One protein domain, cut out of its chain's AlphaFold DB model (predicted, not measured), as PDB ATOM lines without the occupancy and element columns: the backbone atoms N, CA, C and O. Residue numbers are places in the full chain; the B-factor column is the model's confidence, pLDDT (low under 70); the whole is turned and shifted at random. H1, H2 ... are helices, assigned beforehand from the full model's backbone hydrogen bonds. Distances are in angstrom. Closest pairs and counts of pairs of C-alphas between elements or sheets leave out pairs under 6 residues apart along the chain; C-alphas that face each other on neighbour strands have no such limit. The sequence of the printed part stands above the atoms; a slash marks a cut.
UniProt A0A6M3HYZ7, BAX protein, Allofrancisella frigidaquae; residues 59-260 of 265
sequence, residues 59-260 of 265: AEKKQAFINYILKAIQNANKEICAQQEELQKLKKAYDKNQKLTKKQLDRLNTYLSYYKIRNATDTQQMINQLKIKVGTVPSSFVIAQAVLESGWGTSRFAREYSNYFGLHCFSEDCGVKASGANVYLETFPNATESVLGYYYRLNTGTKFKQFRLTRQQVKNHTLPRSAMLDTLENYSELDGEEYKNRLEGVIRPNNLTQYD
ATOM      1  N   ALA A  59      66.571 126.646  61.994       96.56
ATOM      2  CA  ALA A  59      66.584 126.293  63.410       96.56
ATOM      3  C   ALA A  59      65.175 126.413  64.012       96.56
ATOM      4  O   ALA A  59      64.720 125.492  64.693       96.56
ATOM      5  N   GLU A  60      64.456 127.484  63.678       97.50
ATOM      6  CA  GLU A  60      63.068 127.715  64.071       97.50
ATOM      7  C   GLU A  60      62.157 126.590  63.576       97.50
ATOM      8  O   GLU A  60      61.435 125.984  64.369       97.50
ATOM      9  N   LYS A  61      62.249 126.224  62.292       97.62
ATOM     10  CA  LYS A  61      61.470 125.123  61.708       97.62
ATOM     11  C   LYS A  61      61.707 123.801  62.431       97.62
ATOM     12  O   LYS A  61      60.751 123.092  62.755       97.62
ATOM     13  N   LYS A  62      62.973 123.469  62.704       97.81
ATOM     14  CA  LYS A  62      63.337 122.248  63.433       97.81
ATOM     15  C   LYS A  62      62.739 122.243  64.835       97.81
ATOM     16  O   LYS A  62      62.121 121.254  65.224       97.81
ATOM     17  N   GLN A  63      62.874 123.345  65.572       97.69
ATOM     18  CA  GLN A  63      62.344 123.444  66.929       97.69
ATOM     19  C   GLN A  63      60.810 123.410  66.951       97.69
ATOM     20  O   GLN A  63      60.224 122.722  67.787       97.69
ATOM     21  N   ALA A  64      60.150 124.094  66.012       97.75
ATOM     22  CA  ALA A  64      58.699 124.061  65.860       97.75
ATOM     23  C   ALA A  64      58.198 122.635  65.593       97.75
ATOM     24  O   ALA A  64      57.235 122.189  66.224       97.75
ATOM     25  N   PHE A  65      58.873 121.893  64.710       98.38
ATOM     26  CA  PHE A  65      58.545 120.497  64.422       98.38
ATOM     27  C   PHE A  65      58.737 119.596  65.646       98.38
ATOM     28  O   PHE A  65      57.826 118.844  65.998       98.38
ATOM     29  N   ILE A  66      59.882 119.710  66.330       98.06
ATOM     30  CA  ILE A  66      60.176 118.948  67.553       98.06
ATOM     31  C   ILE A  66      59.096 119.197  68.608       98.06
ATOM     32  O   ILE A  66      58.527 118.241  69.124       98.06
ATOM     33  N   ASN A  67      58.753 120.458  68.884       96.81
ATOM     34  CA  ASN A  67      57.734 120.814  69.875       96.81
ATOM     35  C   ASN A  67      56.355 120.243  69.515       96.81
ATOM     36  O   ASN A  67      55.639 119.724  70.375       96.81
ATOM     37  N   TYR A  68      55.982 120.325  68.236       97.62
ATOM     38  CA  TYR A  68      54.708 119.817  67.743       97.62
ATOM     39  C   TYR A  68      54.607 118.288  67.876       97.62
ATOM     40  O   TYR A  68      53.614 117.781  68.408       97.62
ATOM     41  N   ILE A  69      55.644 117.551  67.465       97.75
ATOM     42  CA  ILE A  69      55.685 116.089  67.597       97.75
ATOM     43  C   ILE A  69      55.797 115.663  69.063       97.75
ATOM     44  O   ILE A  69      55.106 114.734  69.470       97.75
ATOM     45  N   LEU A  70      56.573 116.363  69.893       96.25
ATOM     46  CA  LEU A  70      56.689 116.066  71.322       96.25
ATOM     47  C   LEU A  70      55.335 116.157  72.036       96.25
ATOM     48  O   LEU A  70      54.979 115.268  72.808       96.25
ATOM     49  N   LYS A  71      54.521 117.174  71.726       95.44
ATOM     50  CA  LYS A  71      53.150 117.279  72.255       95.44
ATOM     51  C   LYS A  71      52.282 116.085  71.839       95.44
ATOM     52  O   LYS A  71      51.501 115.578  72.648       95.44
ATOM     53  N   ALA A  72      52.412 115.622  70.595       96.06
ATOM     54  CA  ALA A  72      51.716 114.428  70.116       96.06
ATOM     55  C   ALA A  72      52.194 113.155  70.836       96.06
ATOM     56  O   ALA A  72      51.364 112.344  71.251       96.06
ATOM     57  N   ILE A  73      53.505 113.019  71.058       96.75
ATOM     58  CA  ILE A  73      54.110 111.913  71.810       96.75
ATOM     59  C   ILE A  73      53.582 111.875  73.239       96.75
ATOM     60  O   ILE A  73      53.133 110.827  73.688       96.75
ATOM     61  N   GLN A  74      53.549 113.006  73.942       94.94
ATOM     62  CA  GLN A  74      53.037 113.074  75.312       94.94
ATOM     63  C   GLN A  74      51.577 112.607  75.409       94.94
ATOM     64  O   GLN A  74      51.209 111.899  76.347       94.94
ATOM     65  N   ASN A  75      50.736 112.962  74.436       94.69
ATOM     66  CA  ASN A  75      49.348 112.504  74.401       94.69
ATOM     67  C   ASN A  75      49.236 111.008  74.072       94.69
ATOM     68  O   ASN A  75      48.478 110.296  74.729       94.69
ATOM     69  N   ALA A  76      50.015 110.514  73.108       96.00
ATOM     70  CA  ALA A  76      50.061 109.090  72.783       96.00
ATOM     71  C   ALA A  76      50.614 108.253  73.953       96.00
ATOM     72  O   ALA A  76      50.117 107.166  74.239       96.00
ATOM     73  N   ASN A  77      51.598 108.774  74.688       96.31
ATOM     74  CA  ASN A  77      52.147 108.134  75.880       96.31
ATOM     75  C   ASN A  77      51.096 108.055  76.991       96.31
ATOM     76  O   ASN A  77      50.961 106.995  77.591       96.31
ATOM     77  N   LYS A  78      50.289 109.105  77.215       95.38
ATOM     78  CA  LYS A  78      49.155 109.048  78.161       95.38
ATOM     79  C   LYS A  78      48.180 107.919  77.824       95.38
ATOM     80  O   LYS A  78      47.773 107.190  78.725       95.38
ATOM     81  N   GLU A  79      47.847 107.750  76.545       96.38
ATOM     82  CA  GLU A  79      47.016 106.637  76.075       96.38
ATOM     83  C   GLU A  79      47.653 105.283  76.414       96.38
ATOM     84  O   GLU A  79      47.039 104.465  77.096       96.38
ATOM     85  N   ILE A  80      48.907 105.056  76.015       97.12
ATOM     86  CA  ILE A  80      49.595 103.784  76.276       97.12
ATOM     87  C   ILE A  80      49.768 103.519  77.781       97.12
ATOM     88  O   ILE A  80      49.575 102.385  78.221       97.12
ATOM     89  N   CYS A  81      50.081 104.535  78.589       95.81
ATOM     90  CA  CYS A  81      50.201 104.385  80.039       95.81
ATOM     91  C   CYS A  81      48.859 104.025  80.685       95.81
ATOM     92  O   CYS A  81      48.823 103.144  81.545       95.81
ATOM     93  N   ALA A  82      47.750 104.623  80.236       96.88
ATOM     94  CA  ALA A  82      46.415 104.252  80.701       96.88
ATOM     95  C   ALA A  82      46.090 102.784  80.369       96.88
ATOM     96  O   ALA A  82      45.593 102.048  81.225       96.88
ATOM     97  N   GLN A  83      46.459 102.310  79.171       97.62
ATOM     98  CA  GLN A  83      46.323 100.893  78.822       97.62
ATOM     99  C   GLN A  83      47.166  99.991  79.739       97.62
ATOM    100  O   GLN A  83      46.682  98.966  80.220       97.62
ATOM    101  N   GLN A  84      48.418 100.363  80.028       96.94
ATOM    102  CA  GLN A  84      49.270  99.602  80.950       96.94
ATOM    103  C   GLN A  84      48.698  99.555  82.370       96.94
ATOM    104  O   GLN A  84      48.722  98.496  83.001       96.94
ATOM    105  N   GLU A  85      48.159 100.667  82.872       96.81
ATOM    106  CA  GLU A  85      47.522 100.731  84.187       96.81
ATOM    107  C   GLU A  85      46.301  99.800  84.258       96.81
ATOM    108  O   GLU A  85      46.138  99.033  85.213       96.81
ATOM    109  N   GLU A  86      45.461  99.797  83.222       97.00
ATOM    110  CA  GLU A  86      44.339  98.867  83.133       97.00
ATOM    111  C   GLU A  86      44.792  97.401  83.094       97.00
ATOM    112  O   GLU A  86      44.217  96.565  83.796       97.00
ATOM    113  N   LEU A  87      45.855  97.074  82.352       97.31
ATOM    114  CA  LEU A  87      46.426  95.723  82.336       97.31
ATOM    115  C   LEU A  87      46.973  95.307  83.705       97.31
ATOM    116  O   LEU A  87      46.838  94.146  84.100       97.31
ATOM    117  N   GLN A  88      47.557  96.237  84.466       97.31
ATOM    118  CA  GLN A  88      47.970  95.973  85.843       97.31
ATOM    119  C   GLN A  88      46.766  95.693  86.749       97.31
ATOM    120  O   GLN A  88      46.826  94.767  87.562       97.31
ATOM    121  N   LYS A  89      45.659  96.435  86.599       97.44
ATOM    122  CA  LYS A  89      44.405  96.183  87.332       97.44
ATOM    123  C   LYS A  89      43.821  94.810  86.989       97.44
ATOM    124  O   LYS A  89      43.449  94.071  87.900       97.44
ATOM    125  N   LEU A  90      43.795  94.441  85.705       97.75
ATOM    126  CA  LEU A  90      43.360  93.117  85.249       97.75
ATOM    127  C   LEU A  90      44.233  92.008  85.841       97.75
ATOM    128  O   LEU A  90      43.699  91.038  86.377       97.75
ATOM    129  N   LYS A  91      45.561  92.180  85.834       97.75
ATOM    130  CA  LYS A  91      46.468  91.214  86.462       97.75
ATOM    131  C   LYS A  91      46.204  91.065  87.957       97.75
ATOM    132  O   LYS A  91      46.037  89.944  88.413       97.75
ATOM    133  N   LYS A  92      46.121  92.165  88.712       97.88
ATOM    134  CA  LYS A  92      45.855  92.116  90.161       97.88
ATOM    135  C   LYS A  92      44.536  91.402  90.477       97.88
ATOM    136  O   LYS A  92      44.467  90.628  91.426       97.88
ATOM    137  N   ALA A  93      43.494  91.645  89.678       96.94
ATOM    138  CA  ALA A  93      42.210  90.968  89.834       96.94
ATOM    139  C   ALA A  93      42.302  89.461  89.548       96.94
ATOM    140  O   ALA A  93      41.725  88.667  90.295       96.94
ATOM    141  N   TYR A  94      43.037  89.082  88.498       97.25
ATOM    142  CA  TYR A  94      43.274  87.685  88.154       97.25
ATOM    143  C   TYR A  94      44.118  86.973  89.217       97.25
ATOM    144  O   TYR A  94      43.693  85.935  89.702       97.25
ATOM    145  N   ASP A  95      45.238  87.552  89.660       96.62
ATOM    146  CA  ASP A  95      46.118  86.951  90.673       96.62
ATOM    147  C   ASP A  95      45.360  86.632  91.975       96.62
ATOM    148  O   ASP A  95      45.582  85.587  92.586       96.62
ATOM    149  N   LYS A  96      44.429  87.510  92.379       96.00
ATOM    150  CA  LYS A  96      43.640  87.357  93.610       96.00
ATOM    151  C   LYS A  96      42.622  86.215  93.544       96.00
ATOM    152  O   LYS A  96      42.439  85.514  94.531       96.00
ATOM    153  N   ASN A  97      41.919  86.071  92.420       92.12
ATOM    154  CA  ASN A  97      40.740  85.198  92.327       92.12
ATOM    155  C   ASN A  97      40.904  84.042  91.331       92.12
ATOM    156  O   ASN A  97      39.972  83.265  91.143       92.12
ATOM    157  N   GLN A  98      42.031  83.988  90.617       94.12
ATOM    158  CA  GLN A  98      42.288  83.104  89.473       94.12
ATOM    159  C   GLN A  98      41.207  83.178  88.379       94.12
ATOM    160  O   GLN A  98      41.052  82.283  87.549       94.12
ATOM    161  N   LYS A  99      40.437  84.275  88.363       94.50
ATOM    162  CA  LYS A  99      39.299  84.493  87.472       94.50
ATOM    163  C   LYS A  99      39.035  85.984  87.291       94.50
ATOM    164  O   LYS A  99      39.161  86.770  88.227       94.50
ATOM    165  N   LEU A 100      38.631  86.356  86.079       96.81
ATOM    166  CA  LEU A 100      38.143  87.692  85.748       96.81
ATOM    167  C   LEU A 100      36.612  87.704  85.693       96.81
ATOM    168  O   LEU A 100      35.974  86.728  85.296       96.81
ATOM    169  N   THR A 101      36.016  88.830  86.074       97.56
ATOM    170  CA  THR A 101      34.590  89.099  85.827       97.56
ATOM    171  C   THR A 101      34.317  89.234  84.326       97.56
ATOM    172  O   THR A 101      35.233  89.524  83.556       97.56
ATOM    173  N   LYS A 102      33.050  89.114  83.900       97.31
ATOM    174  CA  LYS A 102      32.660  89.299  82.489       97.31
ATOM    175  C   LYS A 102      33.171  90.628  81.917       97.31
ATOM    176  O   LYS A 102      33.859  90.627  80.910       97.31
ATOM    177  N   LYS A 103      32.960  91.741  82.630       97.56
ATOM    178  CA  LYS A 103      33.435  93.076  82.223       97.56
ATOM    179  C   LYS A 103      34.960  93.146  82.058       97.56
ATOM    180  O   LYS A 103      35.457  93.788  81.140       97.56
ATOM    181  N   GLN A 104      35.709  92.512  82.960       97.94
ATOM    182  CA  GLN A 104      37.171  92.467  82.879       97.94
ATOM    183  C   GLN A 104      37.649  91.596  81.717       97.94
ATOM    184  O   GLN A 104      38.615  91.959  81.052       97.94
ATOM    185  N   LEU A 105      36.965  90.479  81.462       96.75
ATOM    186  CA  LEU A 105      37.250  89.607  80.329       96.75
ATOM    187  C   LEU A 105      36.941  90.305  78.999       96.75
ATOM    188  O   LEU A 105      37.769  90.264  78.098       96.75
ATOM    189  N   ASP A 106      35.817  91.015  78.896       97.00
ATOM    190  CA  ASP A 106      35.467  91.808  77.713       97.00
ATOM    191  C   ASP A 106      36.537  92.872  77.437       97.00
ATOM    192  O   ASP A 106      37.016  93.005  76.309       97.00
ATOM    193  N   ARG A 107      36.996  93.573  78.485       97.06
ATOM    194  CA  ARG A 107      38.080  94.555  78.358       97.06
ATOM    195  C   ARG A 107      39.409  93.911  77.957       97.06
ATOM    196  O   ARG A 107      40.109  94.452  77.105       97.06
ATOM    197  N   LEU A 108      39.754  92.758  78.533       97.75
ATOM    198  CA  LEU A 108      40.929  91.985  78.128       97.75
ATOM    199  C   LEU A 108      40.839  91.594  76.645       97.75
ATOM    200  O   LEU A 108      41.802  91.784  75.906       97.75
ATOM    201  N   ASN A 109      39.675  91.129  76.190       96.75
ATOM    202  CA  ASN A 109      39.430  90.739  74.802       96.75
ATOM    203  C   ASN A 109      39.562  91.917  73.827       96.75
ATOM    204  O   ASN A 109      40.107  91.733  72.737       96.75
ATOM    205  N   THR A 110      39.153  93.132  74.217       96.81
ATOM    206  CA  THR A 110      39.429  94.350  73.434       96.81
ATOM    207  C   THR A 110      40.929  94.512  73.175       96.81
ATOM    208  O   THR A 110      41.342  94.695  72.030       96.81
ATOM    209  N   TYR A 111      41.759  94.373  74.215       97.81
ATOM    210  CA  TYR A 111      43.212  94.470  74.077       97.81
ATOM    211  C   TYR A 111      43.810  93.325  73.262       97.81
ATOM    212  O   TYR A 111      44.676  93.569  72.425       97.81
ATOM    213  N   LEU A 112      43.356  92.086  73.465       97.94
ATOM    214  CA  LEU A 112      43.838  90.932  72.698       97.94
ATOM    215  C   LEU A 112      43.579  91.104  71.199       97.94
ATOM    216  O   LEU A 112      44.483  90.866  70.392       97.94
ATOM    217  N   SER A 113      42.381  91.576  70.841       96.81
ATOM    218  CA  SER A 113      42.007  91.873  69.458       96.81
ATOM    219  C   SER A 113      42.901  92.963  68.863       96.81
ATOM    220  O   SER A 113      43.575  92.730  67.856       96.81
ATOM    221  N   TYR A 114      43.002  94.115  69.536       96.38
ATOM    222  CA  TYR A 114      43.814  95.242  69.076       96.38
ATOM    223  C   TYR A 114      45.293  94.864  68.914       96.38
ATOM    224  O   TYR A 114      45.897  95.107  67.870       96.38
ATOM    225  N   TYR A 115      45.879  94.180  69.902       97.25
ATOM    226  CA  TYR A 115      47.295  93.802  69.897       97.25
ATOM    227  C   TYR A 115      47.621  92.528  69.095       97.25
ATOM    228  O   TYR A 115      48.787  92.097  69.055       97.25
ATOM    229  N   LYS A 116      46.616  91.961  68.409       96.69
ATOM    230  CA  LYS A 116      46.701  90.767  67.553       96.69
ATOM    231  C   LYS A 116      47.238  89.534  68.288       96.69
ATOM    232  O   LYS A 116      48.049  88.787  67.743       96.69
ATOM    233  N   ILE A 117      46.811  89.320  69.532       96.75
ATOM    234  CA  ILE A 117      47.155  88.120  70.309       96.75
ATOM    235  C   ILE A 117      46.057  87.078  70.095       96.75
ATOM    236  O   ILE A 117      44.931  87.260  70.545       96.75
ATOM    237  N   ARG A 118      46.390  85.990  69.391       93.25
ATOM    238  CA  ARG A 118      45.438  84.919  69.027       93.25
ATOM    239  C   ARG A 118      45.814  83.536  69.557       93.25
ATOM    240  O   ARG A 118      44.994  82.633  69.526       93.25
ATOM    241  N   ASN A 119      47.051  83.359  70.008       90.38
ATOM    242  CA  ASN A 119      47.638  82.061  70.354       90.38
ATOM    243  C   ASN A 119      47.796  81.840  71.867       90.38
ATOM    244  O   ASN A 119      48.508  80.924  72.269       90.38
ATOM    245  N   ALA A 120      47.215  82.703  72.702       88.75
ATOM    246  CA  ALA A 120      47.282  82.546  74.147       88.75
ATOM    247  C   ALA A 120      46.227  81.534  74.625       88.75
ATOM    248  O   ALA A 120      45.058  81.656  74.265       88.75
ATOM    249  N   THR A 121      46.640  80.556  75.429       90.44
ATOM    250  CA  THR A 121      45.811  79.426  75.878       90.44
ATOM    251  C   THR A 121      45.102  79.682  77.204       90.44
ATOM    252  O   THR A 121      44.119  79.014  77.510       90.44
ATOM    253  N   ASP A 122      45.572  80.655  77.985       95.12
ATOM    254  CA  ASP A 122      44.995  81.027  79.275       95.12
ATOM    255  C   ASP A 122      45.161  82.529  79.576       95.12
ATOM    256  O   ASP A 122      45.930  83.248  78.929       95.12
ATOM    257  N   THR A 123      44.432  83.011  80.588       95.88
ATOM    258  CA  THR A 123      44.423  84.421  81.012       95.88
ATOM    259  C   THR A 123      45.801  84.925  81.447       95.88
ATOM    260  O   THR A 123      46.142  86.085  81.202       95.88
ATOM    261  N   GLN A 124      46.620  84.077  82.074       95.62
ATOM    262  CA  GLN A 124      47.950  84.468  82.533       95.62
ATOM    263  C   GLN A 124      48.873  84.738  81.341       95.62
ATOM    264  O   GLN A 124      49.573  85.759  81.309       95.62
ATOM    265  N   GLN A 125      48.840  83.867  80.334       96.69
ATOM    266  CA  GLN A 125      49.581  84.024  79.093       96.69
ATOM    267  C   GLN A 125      49.076  85.231  78.290       96.69
ATOM    268  O   GLN A 125      49.895  86.010  77.801       96.69
ATOM    269  N   MET A 126      47.755  85.434  78.208       97.88
ATOM    270  CA  MET A 126      47.134  86.611  77.583       97.88
ATOM    271  C   MET A 126      47.689  87.916  78.172       97.88
ATOM    272  O   MET A 126      48.196  88.771  77.441       97.88
ATOM    273  N   ILE A 127      47.664  88.047  79.502       97.38
ATOM    274  CA  ILE A 127      48.166  89.228  80.216       97.38
ATOM    275  C   ILE A 127      49.677  89.403  80.007       97.38
ATOM    276  O   ILE A 127      50.142  90.521  79.781       97.38
ATOM    277  N   ASN A 128      50.457  88.320  80.054       96.06
ATOM    278  CA  ASN A 128      51.910  88.388  79.875       96.06
ATOM    279  C   ASN A 128      52.301  88.825  78.458       96.06
ATOM    280  O   ASN A 128      53.183  89.669  78.299       96.06
ATOM    281  N   GLN A 129      51.620  88.315  77.428       97.69
ATOM    282  CA  GLN A 129      51.853  88.754  76.051       97.69
ATOM    283  C   GLN A 129      51.464  90.224  75.846       97.69
ATOM    284  O   GLN A 129      52.204  90.967  75.192       97.69
ATOM    285  N   LEU A 130      50.352  90.674  76.440       98.19
ATOM    286  CA  LEU A 130      49.954  92.084  76.409       98.19
ATOM    287  C   LEU A 130      51.008  92.980  77.062       98.19
ATOM    288  O   LEU A 130      51.385  93.981  76.469       98.19
ATOM    289  N   LYS A 131      51.572  92.595  78.210       95.88
ATOM    290  CA  LYS A 131      52.646  93.361  78.869       95.88
ATOM    291  C   LYS A 131      53.898  93.559  78.010       95.88
ATOM    292  O   LYS A 131      54.589  94.556  78.178       95.88
ATOM    293  N   ILE A 132      54.206  92.626  77.107       96.38
ATOM    294  CA  ILE A 132      55.329  92.767  76.163       96.38
ATOM    295  C   ILE A 132      54.950  93.725  75.019       96.38
ATOM    296  O   ILE A 132      55.781  94.501  74.533       96.38
ATOM    297  N   LYS A 133      53.692  93.673  74.568       97.75
ATOM    298  CA  LYS A 133      53.195  94.444  73.422       97.75
ATOM    299  C   LYS A 133      52.837  95.886  73.756       97.75
ATOM    300  O   LYS A 133      53.232  96.765  73.001       97.75
ATOM    301  N   VAL A 134      52.153  96.144  74.864       97.31
ATOM    302  CA  VAL A 134      51.681  97.481  75.245       97.31
ATOM    303  C   VAL A 134      52.840  98.293  75.809       97.31
ATOM    304  O   VAL A 134      53.225  98.131  76.966       97.31
ATOM    305  N   GLY A 135      53.414  99.179  75.002       95.75
ATOM    306  CA  GLY A 135      54.502 100.037  75.457       95.75
ATOM    307  C   GLY A 135      54.758 101.227  74.553       95.75
ATOM    308  O   GLY A 135      54.383 101.228  73.380       95.75
ATOM    309  N   THR A 136      55.387 102.236  75.142       96.38
ATOM    310  CA  THR A 136      55.829 103.455  74.468       96.38
ATOM    311  C   THR A 136      57.163 103.217  73.756       96.38
ATOM    312  O   THR A 136      57.739 102.119  73.802       96.38
ATOM    313  N   VAL A 137      57.637 104.247  73.068       95.56
ATOM    314  CA  VAL A 137      58.952 104.317  72.428       95.56
ATOM    315  C   VAL A 137      59.650 105.569  72.969       95.56
ATOM    316  O   VAL A 137      58.949 106.547  73.226       95.56
ATOM    317  N   PRO A 138      60.981 105.569  73.176       95.75
ATOM    318  CA  PRO A 138      61.693 106.780  73.580       95.75
ATOM    319  C   PRO A 138      61.405 107.950  72.639       95.75
ATOM    320  O   PRO A 138      61.486 107.793  71.418       95.75
ATOM    321  N   SER A 139      61.075 109.113  73.196       97.06
ATOM    322  CA  SER A 139      60.652 110.288  72.429       97.06
ATOM    323  C   SER A 139      61.708 110.739  71.428       97.06
ATOM    324  O   SER A 139      61.363 111.114  70.308       97.06
ATOM    325  N   SER A 140      62.993 110.603  71.763       97.31
ATOM    326  CA  SER A 140      64.093 110.857  70.832       97.31
ATOM    327  C   SER A 140      64.003 110.017  69.556       97.31
ATOM    328  O   SER A 140      64.258 110.533  68.468       97.31
ATOM    329  N   PHE A 141      63.586 108.753  69.660       97.25
ATOM    330  CA  PHE A 141      63.480 107.842  68.518       97.25
ATOM    331  C   PHE A 141      62.251 108.179  67.684       97.25
ATOM    332  O   PHE A 141      62.337 108.230  66.461       97.25
ATOM    333  N   VAL A 142      61.126 108.467  68.344       98.06
ATOM    334  CA  VAL A 142      59.888 108.861  67.661       98.06
ATOM    335  C   VAL A 142      60.096 110.154  66.878       98.06
ATOM    336  O   VAL A 142      59.720 110.225  65.711       98.06
ATOM    337  N   ILE A 143      60.741 111.159  67.483       98.50
ATOM    338  CA  ILE A 143      61.070 112.421  66.811       98.50
ATOM    339  C   ILE A 143      62.027 112.162  65.645       98.50
ATOM    340  O   ILE A 143      61.785 112.665  64.551       98.50
ATOM    341  N   ALA A 144      63.086 111.371  65.842       98.38
ATOM    342  CA  ALA A 144      64.055 111.086  64.787       98.38
ATOM    343  C   ALA A 144      63.423 110.380  63.582       98.38
ATOM    344  O   ALA A 144      63.655 110.793  62.447       98.38
ATOM    345  N   GLN A 145      62.577 109.374  63.817       98.31
ATOM    346  CA  GLN A 145      61.826 108.718  62.748       98.31
ATOM    347  C   GLN A 145      60.860 109.696  62.083       98.31
ATOM    348  O   GLN A 145      60.892 109.831  60.868       98.31
ATOM    349  N   ALA A 146      60.088 110.473  62.848       98.50
ATOM    350  CA  ALA A 146      59.203 111.479  62.265       98.50
ATOM    351  C   ALA A 146      59.968 112.482  61.382       98.50
ATOM    352  O   ALA A 146      59.487 112.851  60.314       98.50
ATOM    353  N   VAL A 147      61.173 112.905  61.777       98.44
ATOM    354  CA  VAL A 147      62.036 113.769  60.956       98.44
ATOM    355  C   VAL A 147      62.433 113.086  59.650       98.44
ATOM    356  O   VAL A 147      62.279 113.705  58.597       98.44
ATOM    357  N   LEU A 148      62.940 111.850  59.711       97.56
ATOM    358  CA  LEU A 148      63.403 111.119  58.529       97.56
ATOM    359  C   LEU A 148      62.261 110.834  57.548       97.56
ATOM    360  O   LEU A 148      62.414 111.089  56.358       97.56
ATOM    361  N   GLU A 149      61.112 110.378  58.048       97.12
ATOM    362  CA  GLU A 149      59.989 109.944  57.209       97.12
ATOM    363  C   GLU A 149      59.170 111.120  56.646       97.12
ATOM    364  O   GLU A 149      58.534 111.007  55.597       97.12
ATOM    365  N   SER A 150      59.163 112.275  57.325       97.75
ATOM    366  CA  SER A 150      58.368 113.440  56.902       97.75
ATOM    367  C   SER A 150      59.179 114.616  56.366       97.75
ATOM    368  O   SER A 150      58.583 115.592  55.905       97.75
ATOM    369  N   GLY A 151      60.511 114.558  56.446       97.19
ATOM    370  CA  GLY A 151      61.386 115.669  56.081       97.19
ATOM    371  C   GLY A 151      61.130 116.911  56.938       97.19
ATOM    372  O   GLY A 151      60.916 117.990  56.399       97.19
ATOM    373  N   TRP A 152      61.111 116.764  58.268       97.94
ATOM    374  CA  TRP A 152      60.714 117.838  59.202       97.94
ATOM    375  C   TRP A 152      59.273 118.336  58.993       97.94
ATOM    376  O   TRP A 152      58.972 119.517  59.158       97.94
ATOM    377  N   GLY A 153      58.369 117.435  58.609       97.19
ATOM    378  CA  GLY A 153      56.950 117.731  58.430       97.19
ATOM    379  C   GLY A 153      56.594 118.423  57.117       97.19
ATOM    380  O   GLY A 153      55.435 118.799  56.954       97.19
ATOM    381  N   THR A 154      57.537 118.590  56.185       96.88
ATOM    382  CA  THR A 154      57.296 119.269  54.898       96.88
ATOM    383  C   THR A 154      56.773 118.340  53.804       96.88
ATOM    384  O   THR A 154      56.209 118.818  52.815       96.88
ATOM    385  N   SER A 155      56.902 117.022  53.980       95.94
ATOM    386  CA  SER A 155      56.324 116.019  53.082       95.94
ATOM    387  C   SER A 155      54.830 116.260  52.871       95.94
ATOM    388  O   SER A 155      54.091 116.577  53.810       95.94
ATOM    389  N   ARG A 156      54.358 116.042  51.637       94.62
ATOM    390  CA  ARG A 156      52.932 116.122  51.291       94.62
ATOM    391  C   ARG A 156      52.080 115.276  52.242       94.62
ATOM    392  O   ARG A 156      51.062 115.760  52.724       94.62
ATOM    393  N   PHE A 157      52.506 114.055  52.568       95.75
ATOM    394  CA  PHE A 157      51.719 113.159  53.422       95.75
ATOM    395  C   PHE A 157      51.621 113.629  54.872       95.75
ATOM    396  O   PHE A 157      50.562 113.521  55.491       95.75
ATOM    397  N   ALA A 158      52.689 114.220  55.401       96.44
ATOM    398  CA  ALA A 158      52.678 114.824  56.726       96.44
ATOM    399  C   ALA A 158      51.793 116.080  56.764       96.44
ATOM    400  O   ALA A 158      51.002 116.275  57.690       96.44
ATOM    401  N   ARG A 159      51.876 116.919  55.728       95.00
ATOM    402  CA  ARG A 159      51.108 118.163  55.634       95.00
ATOM    403  C   ARG A 159      49.630 117.942  55.382       95.00
ATOM    404  O   ARG A 159      48.820 118.567  56.050       95.00
ATOM    405  N   GLU A 160      49.253 117.097  54.440       93.75
ATOM    406  CA  GLU A 160      47.851 116.956  54.032       93.75
ATOM    407  C   GLU A 160      47.118 115.904  54.867       93.75
ATOM    408  O   GLU A 160      45.934 116.064  55.154       93.75
ATOM    409  N   TYR A 161      47.830 114.871  55.326       94.75
ATOM    410  CA  TYR A 161      47.216 113.680  55.921       94.75
ATOM    411  C   TYR A 161      47.763 113.321  57.301       94.75
ATOM    412  O   TYR A 161      47.447 112.254  57.821       94.75
ATOM    413  N   SER A 162      48.588 114.186  57.900       96.06
ATOM    414  CA  SER A 162      49.225 113.958  59.203       96.06
ATOM    415  C   SER A 162      49.951 112.610  59.301       96.06
ATOM    416  O   SER A 162      50.067 112.066  60.392       96.06
ATOM    417  N   ASN A 163      50.432 112.044  58.189       96.56
ATOM    418  CA  ASN A 163      51.220 110.814  58.196       96.56
ATOM    419  C   ASN A 163      52.705 111.173  58.309       96.56
ATOM    420  O   ASN A 163      53.391 111.372  57.308       96.56
ATOM    421  N   TYR A 164      53.180 111.314  59.548       98.00
ATOM    422  CA  TYR A 164      54.559 111.718  59.850       98.00
ATOM    423  C   TYR A 164      55.565 110.571  59.778       98.00
ATOM    424  O   TYR A 164      56.758 110.810  59.913       98.00
ATOM    425  N   PHE A 165      55.081 109.346  59.586       97.69
ATOM    426  CA  PHE A 165      55.848 108.114  59.738       97.69
ATOM    427  C   PHE A 165      55.825 107.250  58.466       97.69
ATOM    428  O   PHE A 165      56.207 106.089  58.505       97.69
ATOM    429  N   GLY A 166      55.311 107.774  57.347       94.38
ATOM    430  CA  GLY A 166      55.262 107.042  56.076       94.38
ATOM    431  C   GLY A 166      54.466 105.733  56.141       94.38
ATOM    432  O   GLY A 166      54.756 104.788  55.415       94.38
ATOM    433  N   LEU A 167      53.470 105.629  57.028       94.31
ATOM    434  CA  LEU A 167      52.773 104.363  57.260       94.31
ATOM    435  C   LEU A 167      51.936 103.973  56.040       94.31
ATOM    436  O   LEU A 167      50.983 104.666  55.693       94.31
ATOM    437  N   HIS A 168      52.294 102.853  55.409       91.69
ATOM    438  CA  HIS A 168      51.532 102.257  54.313       91.69
ATOM    439  C   HIS A 168      50.320 101.483  54.832       91.69
ATOM    440  O   HIS A 168      50.412 100.782  55.849       91.69
ATOM    441  N   CYS A 169      49.242 101.502  54.054       85.56
ATOM    442  CA  CYS A 169      48.118 100.589  54.181       85.56
ATOM    443  C   CYS A 169      47.950  99.778  52.884       85.56
ATOM    444  O   CYS A 169      48.321 100.217  51.797       85.56
ATOM    445  N   PHE A 170      47.479  98.536  53.019       78.19
ATOM    446  CA  PHE A 170      47.635  97.500  51.985       78.19
ATOM    447  C   PHE A 170      46.317  97.037  51.353       78.19
ATOM    448  O   PHE A 170      46.306  96.029  50.651       78.19
ATOM    449  N   SER A 171      45.210  97.732  51.611       77.44
ATOM    450  CA  SER A 171      43.961  97.518  50.880       77.44
ATOM    451  C   SER A 171      43.698  98.694  49.954       77.44
ATOM    452  O   SER A 171      44.141  99.809  50.213       77.44
ATOM    453  N   GLU A 172      42.976  98.455  48.869       76.31
ATOM    454  CA  GLU A 172      42.496  99.550  48.031       76.31
ATOM    455  C   GLU A 172      41.646 100.513  48.882       76.31
ATOM    456  O   GLU A 172      40.949 100.082  49.807       76.31
ATOM    457  N   ASP A 173      41.809 101.816  48.650       77.25
ATOM    458  CA  ASP A 173      41.081 102.906  49.316       77.25
ATOM    459  C   ASP A 173      41.214 103.011  50.851       77.25
ATOM    460  O   ASP A 173      40.467 103.743  51.502       77.25
ATOM    461  N   CYS A 174      42.205 102.354  51.469       82.88
ATOM    462  CA  CYS A 174      42.471 102.499  52.912       82.88
ATOM    463  C   CYS A 174      43.014 103.874  53.327       82.88
ATOM    464  O   CYS A 174      43.134 104.166  54.518       82.88
ATOM    465  N   GLY A 175      43.402 104.696  52.359       88.44
ATOM    466  CA  GLY A 175      44.092 105.950  52.585       88.44
ATOM    467  C   GLY A 175      44.373 106.658  51.269       88.44
ATOM    468  O   GLY A 175      43.585 106.573  50.331       88.44
ATOM    469  N   VAL A 176      45.500 107.360  51.183       89.50
ATOM    470  CA  VAL A 176      45.828 108.188  50.016       89.50
ATOM    471  C   VAL A 176      46.915 107.539  49.182       89.50
ATOM    472  O   VAL A 176      47.957 107.135  49.696       89.50
ATOM    473  N   LYS A 177      46.686 107.481  47.872       89.19
ATOM    474  CA  LYS A 177      47.625 106.895  46.921       89.19
ATOM    475  C   LYS A 177      48.887 107.745  46.762       89.19
ATOM    476  O   LYS A 177      48.819 108.968  46.597       89.19
ATOM    477  N   ALA A 178      50.038 107.082  46.751       87.75
ATOM    478  CA  ALA A 178      51.294 107.698  46.371       87.75
ATOM    479  C   ALA A 178      51.316 108.056  44.883       87.75
ATOM    480  O   ALA A 178      50.891 107.280  44.029       87.75
ATOM    481  N   SER A 179      51.819 109.248  44.559       86.44
ATOM    482  CA  SER A 179      51.987 109.628  43.157       86.44
ATOM    483  C   SER A 179      53.100 108.785  42.538       86.44
ATOM    484  O   SER A 179      54.182 108.685  43.109       86.44
ATOM    485  N   GLY A 180      52.823 108.149  41.399       82.69
ATOM    486  CA  GLY A 180      53.808 107.336  40.681       82.69
ATOM    487  C   GLY A 180      54.123 105.966  41.297       82.69
ATOM    488  O   GLY A 180      54.985 105.271  40.773       82.69
ATOM    489  N   ALA A 181      53.425 105.544  42.358       83.06
ATOM    490  CA  ALA A 181      53.587 104.219  42.959       83.06
ATOM    491  C   ALA A 181      52.228 103.572  43.257       83.06
ATOM    492  O   ALA A 181      51.246 104.249  43.561       83.06
ATOM    493  N   ASN A 182      52.161 102.240  43.203       84.69
ATOM    494  CA  ASN A 182      50.948 101.501  43.561       84.69
ATOM    495  C   ASN A 182      50.903 101.182  45.065       84.69
ATOM    496  O   ASN A 182      50.800 100.025  45.465       84.69
ATOM    497  N   VAL A 183      51.041 102.221  45.892       87.38
ATOM    498  CA  VAL A 183      51.044 102.132  47.358       87.38
ATOM    499  C   VAL A 183      50.077 103.168  47.923       87.38
ATOM    500  O   VAL A 183      50.022 104.300  47.439       87.38
ATOM    501  N   TYR A 184      49.327 102.779  48.953       90.56
ATOM    502  CA  TYR A 184      48.459 103.669  49.718       90.56
ATOM    503  C   TYR A 184      49.092 103.971  51.073       90.56
ATOM    504  O   TYR A 184      49.675 103.097  51.715       90.56
ATOM    505  N   LEU A 185      48.977 105.220  51.509       92.56
ATOM    506  CA  LEU A 185      49.444 105.682  52.805       92.56
ATOM    507  C   LEU A 185      48.258 105.957  53.719       92.56
ATOM    508  O   LEU A 185      47.264 106.553  53.304       92.56
ATOM    509  N   GLU A 186      48.392 105.547  54.979       93.31
ATOM    510  CA  GLU A 186      47.424 105.842  56.031       93.31
ATOM    511  C   GLU A 186      47.238 107.359  56.172       93.31
ATOM    512  O   GLU A 186      48.165 108.147  55.952       93.31
ATOM    513  N   THR A 187      46.032 107.770  56.555       93.12
ATOM    514  CA  THR A 187      45.722 109.168  56.870       93.12
ATOM    515  C   THR A 187      45.305 109.273  58.323       93.12
ATOM    516  O   THR A 187      44.617 108.396  58.840       93.12
ATOM    517  N   PHE A 188      45.717 110.352  58.978       93.00
ATOM    518  CA  PHE A 188      45.476 110.569  60.393       93.00
ATOM    519  C   PHE A 188      44.756 111.898  60.610       93.00
ATOM    520  O   PHE A 188      45.108 112.907  59.986       93.00
ATOM    521  N   PRO A 189      43.797 111.951  61.547       92.38
ATOM    522  CA  PRO A 189      43.150 113.207  61.903       92.38
ATOM    523  C   PRO A 189      44.120 114.258  62.463       92.38
ATOM    524  O   PRO A 189      43.930 115.455  62.257       92.38
ATOM    525  N   ASN A 190      45.155 113.825  63.189       94.12
ATOM    526  CA  ASN A 190      46.155 114.692  63.807       94.12
ATOM    527  C   ASN A 190      47.446 113.916  64.131       94.12
ATOM    528  O   ASN A 190      47.503 112.691  64.009       94.12
ATOM    529  N   ALA A 191      48.483 114.624  64.589       96.12
ATOM    530  CA  ALA A 191      49.769 114.014  64.927       96.12
ATOM    531  C   ALA A 191      49.704 112.998  66.081       96.12
ATOM    532  O   ALA A 191      50.485 112.055  66.081       96.12
ATOM    533  N   THR A 192      48.779 113.140  67.040       96.56
ATOM    534  CA  THR A 192      48.642 112.164  68.140       96.56
ATOM    535  C   THR A 192      48.183 110.812  67.599       96.56
ATOM    536  O   THR A 192      48.779 109.791  67.925       96.56
ATOM    537  N   GLU A 193      47.176 110.803  66.721       95.88
ATOM    538  CA  GLU A 193      46.731 109.579  66.036       95.88
ATOM    539  C   GLU A 193      47.838 109.001  65.141       95.88
ATOM    540  O   GLU A 193      48.010 107.787  65.095       95.88
ATOM    541  N   SER A 194      48.653 109.850  64.504       96.56
ATOM    542  CA  SER A 194      49.826 109.398  63.740       96.56
ATOM    543  C   SER A 194      50.853 108.668  64.610       96.56
ATOM    544  O   SER A 194      51.298 107.576  64.256       96.56
ATOM    545  N   VAL A 195      51.184 109.222  65.783       97.75
ATOM    546  CA  VAL A 195      52.080 108.569  66.753       97.75
ATOM    547  C   VAL A 195      51.466 107.263  67.264       97.75
ATOM    548  O   VAL A 195      52.175 106.265  67.383       97.75
ATOM    549  N   LEU A 196      50.155 107.225  67.522       97.50
ATOM    550  CA  LEU A 196      49.472 106.001  67.950       97.50
ATOM    551  C   LEU A 196      49.457 104.918  66.860       97.50
ATOM    552  O   LEU A 196      49.697 103.756  67.181       97.50
ATOM    553  N   GLY A 197      49.261 105.271  65.588       96.38
ATOM    554  CA  GLY A 197      49.390 104.334  64.465       96.38
ATOM    555  C   GLY A 197      50.814 103.792  64.317       96.38
ATOM    556  O   GLY A 197      51.029 102.591  64.120       96.38
ATOM    557  N   TYR A 198      51.814 104.651  64.519       97.69
ATOM    558  CA  TYR A 198      53.218 104.247  64.571       97.69
ATOM    559  C   TYR A 198      53.492 103.283  65.742       97.69
ATOM    560  O   TYR A 198      54.054 102.200  65.541       97.69
ATOM    561  N   TYR A 199      53.005 103.589  66.949       97.81
ATOM    562  CA  TYR A 199      53.081 102.683  68.100       97.81
ATOM    563  C   TYR A 199      52.371 101.362  67.828       97.81
ATOM    564  O   TYR A 199      52.908 100.302  68.148       97.81
ATOM    565  N   TYR A 200      51.197 101.393  67.202       97.38
ATOM    566  CA  TYR A 200      50.460 100.197  66.822       97.38
ATOM    567  C   TYR A 200      51.289  99.293  65.906       97.38
ATOM    568  O   TYR A 200      51.370  98.082  66.142       97.38
ATOM    569  N   ARG A 201      51.971  99.857  64.903       96.00
ATOM    570  CA  ARG A 201      52.850  99.097  64.002       96.00
ATOM    571  C   ARG A 201      53.965  98.388  64.776       96.00
ATOM    572  O   ARG A 201      54.130  97.175  64.617       96.00
ATOM    573  N   LEU A 202      54.663  99.099  65.661       97.31
ATOM    574  CA  LEU A 202      55.750  98.533  66.471       97.31
ATOM    575  C   LEU A 202      55.259  97.532  67.527       97.31
ATOM    576  O   LEU A 202      55.902  96.513  67.797       97.31
ATOM    577  N   ASN A 203      54.083  97.768  68.102       97.69
ATOM    578  CA  ASN A 203      53.528  96.935  69.163       97.69
ATOM    579  C   ASN A 203      52.826  95.670  68.627       97.69
ATOM    580  O   ASN A 203      52.736  94.648  69.321       97.69
ATOM    581  N   THR A 204      52.372  95.680  67.371       96.38
ATOM    582  CA  THR A 204      51.634  94.550  66.784       96.38
ATOM    583  C   THR A 204      52.405  93.782  65.717       96.38
ATOM    584  O   THR A 204      52.265  92.559  65.663       96.38
ATOM    585  N   GLY A 205      53.258  94.448  64.932       95.38
ATOM    586  CA  GLY A 205      53.953  93.862  63.786       95.38
ATOM    587  C   GLY A 205      54.888  92.709  64.158       95.38
ATOM    588  O   GLY A 205      55.595  92.750  65.171       95.38
ATOM    589  N   THR A 206      54.902  91.661  63.334       94.44
ATOM    590  CA  THR A 206      55.766  90.483  63.518       94.44
ATOM    591  C   THR A 206      57.244  90.846  63.391       94.44
ATOM    592  O   THR A 206      58.022  90.466  64.264       94.44
ATOM    593  N   LYS A 207      57.598  91.675  62.398       94.38
ATOM    594  CA  LYS A 207      58.959  92.202  62.187       94.38
ATOM    595  C   LYS A 207      59.523  92.955  63.406       94.38
ATOM    596  O   LYS A 207      60.714  92.901  63.668       94.38
ATOM    597  N   PHE A 208      58.662  93.565  64.225       96.38
ATOM    598  CA  PHE A 208      59.056  94.326  65.422       96.38
ATOM    599  C   PHE A 208      59.025  93.501  66.720       96.38
ATOM    600  O   PHE A 208      58.979  94.048  67.823       96.38
ATOM    601  N   LYS A 209      59.030  92.161  66.634       96.50
ATOM    602  CA  LYS A 209      59.113  91.296  67.824       96.50
ATOM    603  C   LYS A 209      60.374  91.583  68.636       96.50
ATOM    604  O   LYS A 209      60.264  91.736  69.851       96.50
ATOM    605  N   GLN A 210      61.525  91.697  67.975       96.88
ATOM    606  CA  GLN A 210      62.794  91.936  68.658       96.88
ATOM    607  C   GLN A 210      62.830  93.307  69.341       96.88
ATOM    608  O   GLN A 210      63.285  93.398  70.479       96.88
ATOM    609  N   PHE A 211      62.245  94.337  68.720       97.19
ATOM    610  CA  PHE A 211      62.071  95.654  69.337       97.19
ATOM    611  C   PHE A 211      61.328  95.572  70.674       97.19
ATOM    612  O   PHE A 211      61.794  96.092  71.687       97.19
ATOM    613  N   ARG A 212      60.202  94.849  70.723       97.44
ATOM    614  CA  ARG A 212      59.417  94.698  71.959       97.44
ATOM    615  C   ARG A 212      60.157  93.937  73.058       97.44
ATOM    616  O   ARG A 212      60.025  94.294  74.226       97.44
ATOM    617  N   LEU A 213      60.909  92.895  72.697       97.12
ATOM    618  CA  LEU A 213      61.713  92.123  73.652       97.12
ATOM    619  C   LEU A 213      62.861  92.967  74.214       97.12
ATOM    620  O   LEU A 213      63.036  93.038  75.429       97.12
ATOM    621  N   THR A 214      63.562  93.686  73.337       97.12
ATOM    622  CA  THR A 214      64.662  94.585  73.705       97.12
ATOM    623  C   THR A 214      64.162  95.727  74.583       97.12
ATOM    624  O   THR A 214      64.752  96.010  75.618       97.12
ATOM    625  N   ARG A 215      62.998  96.316  74.269       96.50
ATOM    626  CA  ARG A 215      62.331  97.309  75.128       96.50
ATOM    627  C   ARG A 215      62.085  96.791  76.548       96.50
ATOM    628  O   ARG A 215      62.240  97.539  77.507       96.50
ATOM    629  N   GLN A 216      61.710  95.520  76.691       95.44
ATOM    630  CA  GLN A 216      61.521  94.877  77.994       95.44
ATOM    631  C   GLN A 216      62.854  94.767  78.756       95.44
ATOM    632  O   GLN A 216      62.935  95.150  79.919       95.44
ATOM    633  N   GLN A 217      63.925  94.345  78.079       96.19
ATOM    634  CA  GLN A 217      65.272  94.283  78.661       96.19
ATOM    635  C   GLN A 217      65.804  95.664  79.065       96.19
ATOM    636  O   GLN A 217      66.411  95.791  80.125       96.19
ATOM    637  N   VAL A 218      65.524  96.707  78.275       94.38
ATOM    638  CA  VAL A 218      65.837  98.101  78.624       94.38
ATOM    639  C   VAL A 218      65.057  98.545  79.863       94.38
ATOM    640  O   VAL A 218      65.645  99.127  80.771       94.38
ATOM    641  N   LYS A 219      63.757  98.224  79.954       91.75
ATOM    642  CA  LYS A 219      62.934  98.526  81.141       91.75
ATOM    643  C   LYS A 219      63.434  97.809  82.402       91.75
ATOM    644  O   LYS A 219      63.318  98.361  83.488       91.75
ATOM    645  N   ASN A 220      64.029  96.626  82.257       92.81
ATOM    646  CA  ASN A 220      64.656  95.883  83.356       92.81
ATOM    647  C   ASN A 220      66.141  96.236  83.561       92.81
ATOM    648  O   ASN A 220      66.847  95.499  84.245       92.81
ATOM    649  N   HIS A 221      66.637  97.312  82.938       93.06
ATOM    650  CA  HIS A 221      68.029  97.770  83.032       93.06
ATOM    651  C   HIS A 221      69.084  96.726  82.623       93.06
ATOM    652  O   HIS A 221      70.245  96.823  83.004       93.06
ATOM    653  N   THR A 222      68.692  95.721  81.836       95.94
ATOM    654  CA  THR A 222      69.588  94.664  81.341       95.94
ATOM    655  C   THR A 222      70.312  95.082  80.059       95.94
ATOM    656  O   THR A 222      71.384  94.568  79.762       95.94
ATOM    657  N   LEU A 223      69.736  96.014  79.296       95.94
ATOM    658  CA  LEU A 223      70.338  96.582  78.090       95.94
ATOM    659  C   LEU A 223      70.264  98.113  78.115       95.94
ATOM    660  O   LEU A 223      69.326  98.670  78.696       95.94
ATOM    661  N   PRO A 224      71.212  98.812  77.463       94.19
ATOM    662  CA  PRO A 224      71.111 100.250  77.276       94.19
ATOM    663  C   PRO A 224      69.968 100.582  76.312       94.19
ATOM    664  O   PRO A 224      69.655  99.814  75.403       94.19
ATOM    665  N   ARG A 225      69.378 101.774  76.456       91.81
ATOM    666  CA  ARG A 225      68.290 102.246  75.579       91.81
ATOM    667  C   ARG A 225      68.669 102.228  74.094       91.81
ATOM    668  O   ARG A 225      67.815 101.932  73.264       91.81
ATOM    669  N   SER A 226      69.933 102.498  73.765       91.69
ATOM    670  CA  SER A 226      70.449 102.454  72.391       91.69
ATOM    671  C   SER A 226      70.272 101.089  71.718       91.69
ATOM    672  O   SER A 226      70.058 101.062  70.514       91.69
ATOM    673  N   ALA A 227      70.238  99.983  72.473       94.62
ATOM    674  CA  ALA A 227      70.032  98.640  71.918       94.62
ATOM    675  C   ALA A 227      68.691  98.498  71.176       94.62
ATOM    676  O   ALA A 227      68.531  97.652  70.304       94.62
ATOM    677  N   MET A 228      67.695  99.328  71.504       94.62
ATOM    678  CA  MET A 228      66.428  99.337  70.775       94.62
ATOM    679  C   MET A 228      66.576  99.881  69.342       94.62
ATOM    680  O   MET A 228      65.814  99.446  68.479       94.62
ATOM    681  N   LEU A 229      67.537 100.775  69.062       92.56
ATOM    682  CA  LEU A 229      67.780 101.292  67.703       92.56
ATOM    683  C   LEU A 229      68.224 100.180  66.750       92.56
ATOM    684  O   LEU A 229      67.755 100.137  65.616       92.56
ATOM    685  N   ASP A 230      69.021  99.230  67.247       91.12
ATOM    686  CA  ASP A 230      69.507  98.070  66.484       91.12
ATOM    687  C   ASP A 230      68.368  97.170  65.977       91.12
ATOM    688  O   ASP A 230      68.554  96.318  65.119       91.12
ATOM    689  N   THR A 231      67.155  97.349  66.504       93.31
ATOM    690  CA  THR A 231      65.989  96.520  66.168       93.31
ATOM    691  C   THR A 231      64.991  97.208  65.234       93.31
ATOM    692  O   THR A 231      63.954  96.620  64.908       93.31
ATOM    693  N   LEU A 232      65.275  98.448  64.820       92.69
ATOM    694  CA  LEU A 232      64.399  99.261  63.970       92.69
ATOM    695  C   LEU A 232      64.695  99.143  62.470       92.69
ATOM    696  O   LEU A 232      63.956  99.728  61.688       92.69
ATOM    697  N   GLU A 233      65.695  98.363  62.056       87.38
ATOM    698  CA  GLU A 233      66.060  98.153  60.640       87.38
ATOM    699  C   GLU A 233      64.844  97.799  59.764       87.38
ATOM    700  O   GLU A 233      64.629  98.398  58.719       87.38
ATOM    701  N   ASN A 234      63.945  96.945  60.270       85.44
ATOM    702  CA  ASN A 234      62.707  96.527  59.593       85.44
ATOM    703  C   ASN A 234      61.686  97.650  59.305       85.44
ATOM    704  O   ASN A 234      60.599  97.367  58.787       85.44
ATOM    705  N   TYR A 235      61.973  98.885  59.712       86.69
ATOM    706  CA  TYR A 235      61.194 100.064  59.360       86.69
ATOM    707  C   TYR A 235      61.571 100.630  57.984       86.69
ATOM    708  O   TYR A 235      60.754 101.303  57.366       86.69
ATOM    709  N   SER A 236      62.779 100.339  57.504       85.12
ATOM    710  CA  SER A 236      63.323 100.844  56.248       85.12
ATOM    711  C   SER A 236      63.614  99.706  55.271       85.12
ATOM    712  O   SER A 236      63.736  98.549  55.663       85.12
ATOM    713  N   GLU A 237      63.712 100.047  53.988       81.50
ATOM    714  CA  GLU A 237      64.234  99.155  52.941       81.50
ATOM    715  C   GLU A 237      65.766  99.228  52.837       81.50
ATOM    716  O   GLU A 237      66.358  98.510  52.041       81.50
ATOM    717  N   LEU A 238      66.401 100.110  53.616       79.44
ATOM    718  CA  LEU A 238      67.853 100.239  53.677       79.44
ATOM    719  C   LEU A 238      68.479  99.026  54.369       79.44
ATOM    720  O   LEU A 238      67.988  98.581  55.406       79.44
ATOM    721  N   ASP A 239      69.595  98.555  53.822       75.19
ATOM    722  CA  ASP A 239      70.295  97.374  54.317       75.19
ATOM    723  C   ASP A 239      71.247  97.700  55.482       75.19
ATOM    724  O   ASP A 239      71.962  98.711  55.490       75.19
ATOM    725  N   GLY A 240      71.312  96.793  56.458       77.75
ATOM    726  CA  GLY A 240      72.289  96.821  57.538       77.75
ATOM    727  C   GLY A 240      72.112  98.008  58.486       77.75
ATOM    728  O   GLY A 240      71.011  98.387  58.883       77.75
ATOM    729  N   GLU A 241      73.228  98.617  58.890       87.00
ATOM    730  CA  GLU A 241      73.218  99.683  59.901       87.00
ATOM    731  C   GLU A 241      72.842 101.069  59.348       87.00
ATOM    732  O   GLU A 241      72.810 102.043  60.103       87.00
ATOM    733  N   GLU A 242      72.549 101.210  58.049       90.62
ATOM    734  CA  GLU A 242      72.330 102.529  57.447       90.62
ATOM    735  C   GLU A 242      71.149 103.270  58.091       90.62
ATOM    736  O   GLU A 242      71.266 104.454  58.429       90.62
ATOM    737  N   TYR A 243      70.028 102.584  58.326       92.50
ATOM    738  CA  TYR A 243      68.864 103.218  58.946       92.50
ATOM    739  C   TYR A 243      69.165 103.694  60.371       92.50
ATOM    740  O   TYR A 243      68.844 104.827  60.736       92.50
ATOM    741  N   LYS A 244      69.864 102.871  61.160       93.50
ATOM    742  CA  LYS A 244      70.338 103.245  62.499       93.50
ATOM    743  C   LYS A 244      71.235 104.481  62.441       93.50
ATOM    744  O   LYS A 244      71.004 105.433  63.184       93.50
ATOM    745  N   ASN A 245      72.208 104.506  61.534       94.81
ATOM    746  CA  ASN A 245      73.134 105.629  61.386       94.81
ATOM    747  C   ASN A 245      72.403 106.933  61.027       94.81
ATOM    748  O   ASN A 245      72.737 107.999  61.549       94.81
ATOM    749  N   ARG A 246      71.358 106.859  60.193       95.81
ATOM    750  CA  ARG A 246      70.488 108.006  59.888       95.81
ATOM    751  C   ARG A 246      69.728 108.485  61.122       95.81
ATOM    752  O   ARG A 246      69.686 109.691  61.365       95.81
ATOM    753  N   LEU A 247      69.180 107.571  61.925       96.50
ATOM    754  CA  LEU A 247      68.516 107.926  63.184       96.50
ATOM    755  C   LEU A 247      69.482 108.614  64.146       96.50
ATOM    756  O   LEU A 247      69.174 109.688  64.656       96.50
ATOM    757  N   GLU A 248      70.676 108.064  64.347       96.50
ATOM    758  CA  GLU A 248      71.700 108.675  65.200       96.50
ATOM    759  C   GLU A 248      72.171 110.039  64.673       96.50
ATOM    760  O   GLU A 248      72.442 110.950  65.464       96.50
ATOM    761  N   GLY A 249      72.221 110.200  63.347       97.31
ATOM    762  CA  GLY A 249      72.499 111.459  62.656       97.31
ATOM    763  C   GLY A 249      71.425 112.531  62.858       97.31
ATOM    764  O   GLY A 249      71.716 113.719  62.735       97.31
ATOM    765  N   VAL A 250      70.205 112.144  63.236       97.88
ATOM    766  CA  VAL A 250      69.159 113.078  63.676       97.88
ATOM    767  C   VAL A 250      69.194 113.261  65.195       97.88
ATOM    768  O   VAL A 250      69.113 114.390  65.675       97.88
ATOM    769  N   ILE A 251      69.359 112.189  65.969       97.81
ATOM    770  CA  ILE A 251      69.289 112.230  67.436       97.81
ATOM    771  C   ILE A 251      70.393 113.105  68.034       97.81
ATOM    772  O   ILE A 251      70.091 113.996  68.832       97.81
ATOM    773  N   ARG A 252      71.661 112.872  67.664       97.19
ATOM    774  CA  ARG A 252      72.803 113.524  68.331       97.19
ATOM    775  C   ARG A 252      72.879 115.028  68.050       97.19
ATOM    776  O   ARG A 252      72.925 115.783  69.018       97.19
ATOM    777  N   PRO A 253      72.838 115.507  66.790       97.50
ATOM    778  CA  PRO A 253      73.012 116.935  66.513       97.50
ATOM    779  C   PRO A 253      71.850 117.800  67.007       97.50
ATOM    780  O   PRO A 253      72.036 118.987  67.243       97.50
ATOM    781  N   ASN A 254      70.657 117.216  67.171       97.25
ATOM    782  CA  ASN A 254      69.478 117.922  67.676       97.25
ATOM    783  C   ASN A 254      69.248 117.686  69.186       97.25
ATOM    784  O   ASN A 254      68.208 118.078  69.710       97.25
ATOM    785  N   ASN A 255      70.197 117.040  69.883       96.69
ATOM    786  CA  ASN A 255      70.130 116.720  71.313       96.69
ATOM    787  C   ASN A 255      68.787 116.084  71.727       96.69
ATOM    788  O   ASN A 255      68.177 116.480  72.718       96.69
ATOM    789  N   LEU A 256      68.266 115.135  70.939       97.25
ATOM    790  CA  LEU A 256      66.893 114.650  71.136       97.25
ATOM    791  C   LEU A 256      66.720 113.795  72.399       97.25
ATOM    792  O   LEU A 256      65.609 113.679  72.906       97.25
ATOM    793  N   THR A 257      67.797 113.218  72.933       95.56
ATOM    794  CA  THR A 257      67.763 112.391  74.154       95.56
ATOM    795  C   THR A 257      67.308 113.165  75.389       95.56
ATOM    796  O   THR A 257      66.798 112.557  76.327       95.56
ATOM    797  N   GLN A 258      67.407 114.501  75.387       94.88
ATOM    798  CA  GLN A 258      66.858 115.345  76.456       94.88
ATOM    799  C   GLN A 258      65.339 115.164  76.631       94.88
ATOM    800  O   GLN A 258      64.812 115.386  77.720       94.88
ATOM    801  N   TYR A 259      64.644 114.727  75.575       94.69
ATOM    802  CA  TYR A 259      63.201 114.501  75.575       94.69
ATOM    803  C   TYR A 259      62.803 113.097  76.039       94.69
ATOM    804  O   TYR A 259      61.620 112.858  76.208       94.69
ATOM    805  N   ASP A 260      63.744 112.179  76.290       91.31
ATOM    806  CA  ASP A 260      63.416 110.814  76.744       91.31
ATOM    807  C   ASP A 260      62.942 110.749  78.211       91.31
ATOM    808  O   ASP A 260      62.491 109.700  78.674       91.31
TER     809      ASP A 260
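This is residues 59 to 260 of the 265 residues of the protein "BAX protein" of Allofrancisella frigidaquae (UniProt A0A6M3HYZ7). One very long helix, H1, runs the length of the domain like a spine, and the other helices gather along one side of it. H2 and H3 fold back beside its later part, H4 and H6 cross its earlier half, the hairpin of H7 and H8 packs on H3 through H7, and H9 and H10 pack on H4. Between H5 and H6 a long link, residues 162 to 190, loops outward, its C-alphas 10 to 28 A from the mean of all C-alphas. The printed part has 202 residues, with ten named helices, H1 to H10 in order along the chain, and no named strand; its class is all helix. It is compact, with a radius of gyration of the C-alphas of 18.0 A and spans of 56 by 41 by 31 A.

H1, residues 59 to 97, is the hub and touches four other helices. With its residues 69 to 76 alone it touches residues 191 to 196 of H6, which spans residues 191 to 204; the closest C-alphas, of Ala 72 and Thr 192, are 4.3 A apart, at a steep tilt of 49 degrees, the same way. With residues 66 to 73 alone H1 touches H4, residues 139 to 150, at a steep tilt of 54 degrees, opposite ways; the C-alphas of Ile 69 and Ile 143 are closest, at 6.6 A. With residues 84 to 94 alone it touches H3, residues 123 to 133, at a shallow tilt of 12 degrees, opposite ways, closest at the C-alphas of Lys 91 and Ile 127, 6.8 A. H1 and H2, residues 102 to 114, form a helical hairpin and only just touch, with 3 pairs of C-alphas within 8 A, those of Leu 90 and Gln 104 closest at 6.7 A. H1, H2 and H3 make a bundle, three helices side by side. H7, residues 209 to 219, touches H3 about perpendicular, at 87 degrees, the C-alphas of Ile 132 and Arg 212 being closest at 6.2 A. H7 and H8, residues 225 to 231, form a helical hairpin at a shallow tilt of 7 degrees, with the C-alphas of Phe 211 and Thr 231 closest at 5.1 A. H4 touches H9, residues 242 to 251, at Ala 144 and Val 250, whose C-alphas are closest at 5.6 A. H4 also touches H10, residues 256 to 260, with the C-alphas of Ser 140 and Leu 256 closest at 4.7 A. H5, residues 156 to 161, touches no helix but is near H4. In H1 to H7 and H9 every O i to N i+4 pair is within hydrogen-bond range; in H8 it is 0 of 3, with 4 of 4 O i to N i+3 pairs within range, and in H10 0 of 1, with 2 of 2.

H1 begins at C-alpha 59, (66.584, 126.293, 63.410), and ends 56.5 A away at C-alpha 97, (40.740, 85.198, 92.327). From first to last C-alpha H6 measures 19.6 A, H2 18.4 A and H4 16.0 A. H10 ends at C-alpha 260, (63.416, 110.814, 76.744).

The C-alphas of Asn 97 and Gly 180 are the two farthest apart, at 57.7 A. The printed part has no cut, and its one long link joins H5 to H6. Within that link residues 184 to 185 pair antiparallel with residues 168 to 169 and with residues 176 to 177. The mean pLDDT of the printed part is 94.5, and no printed residue is under 70.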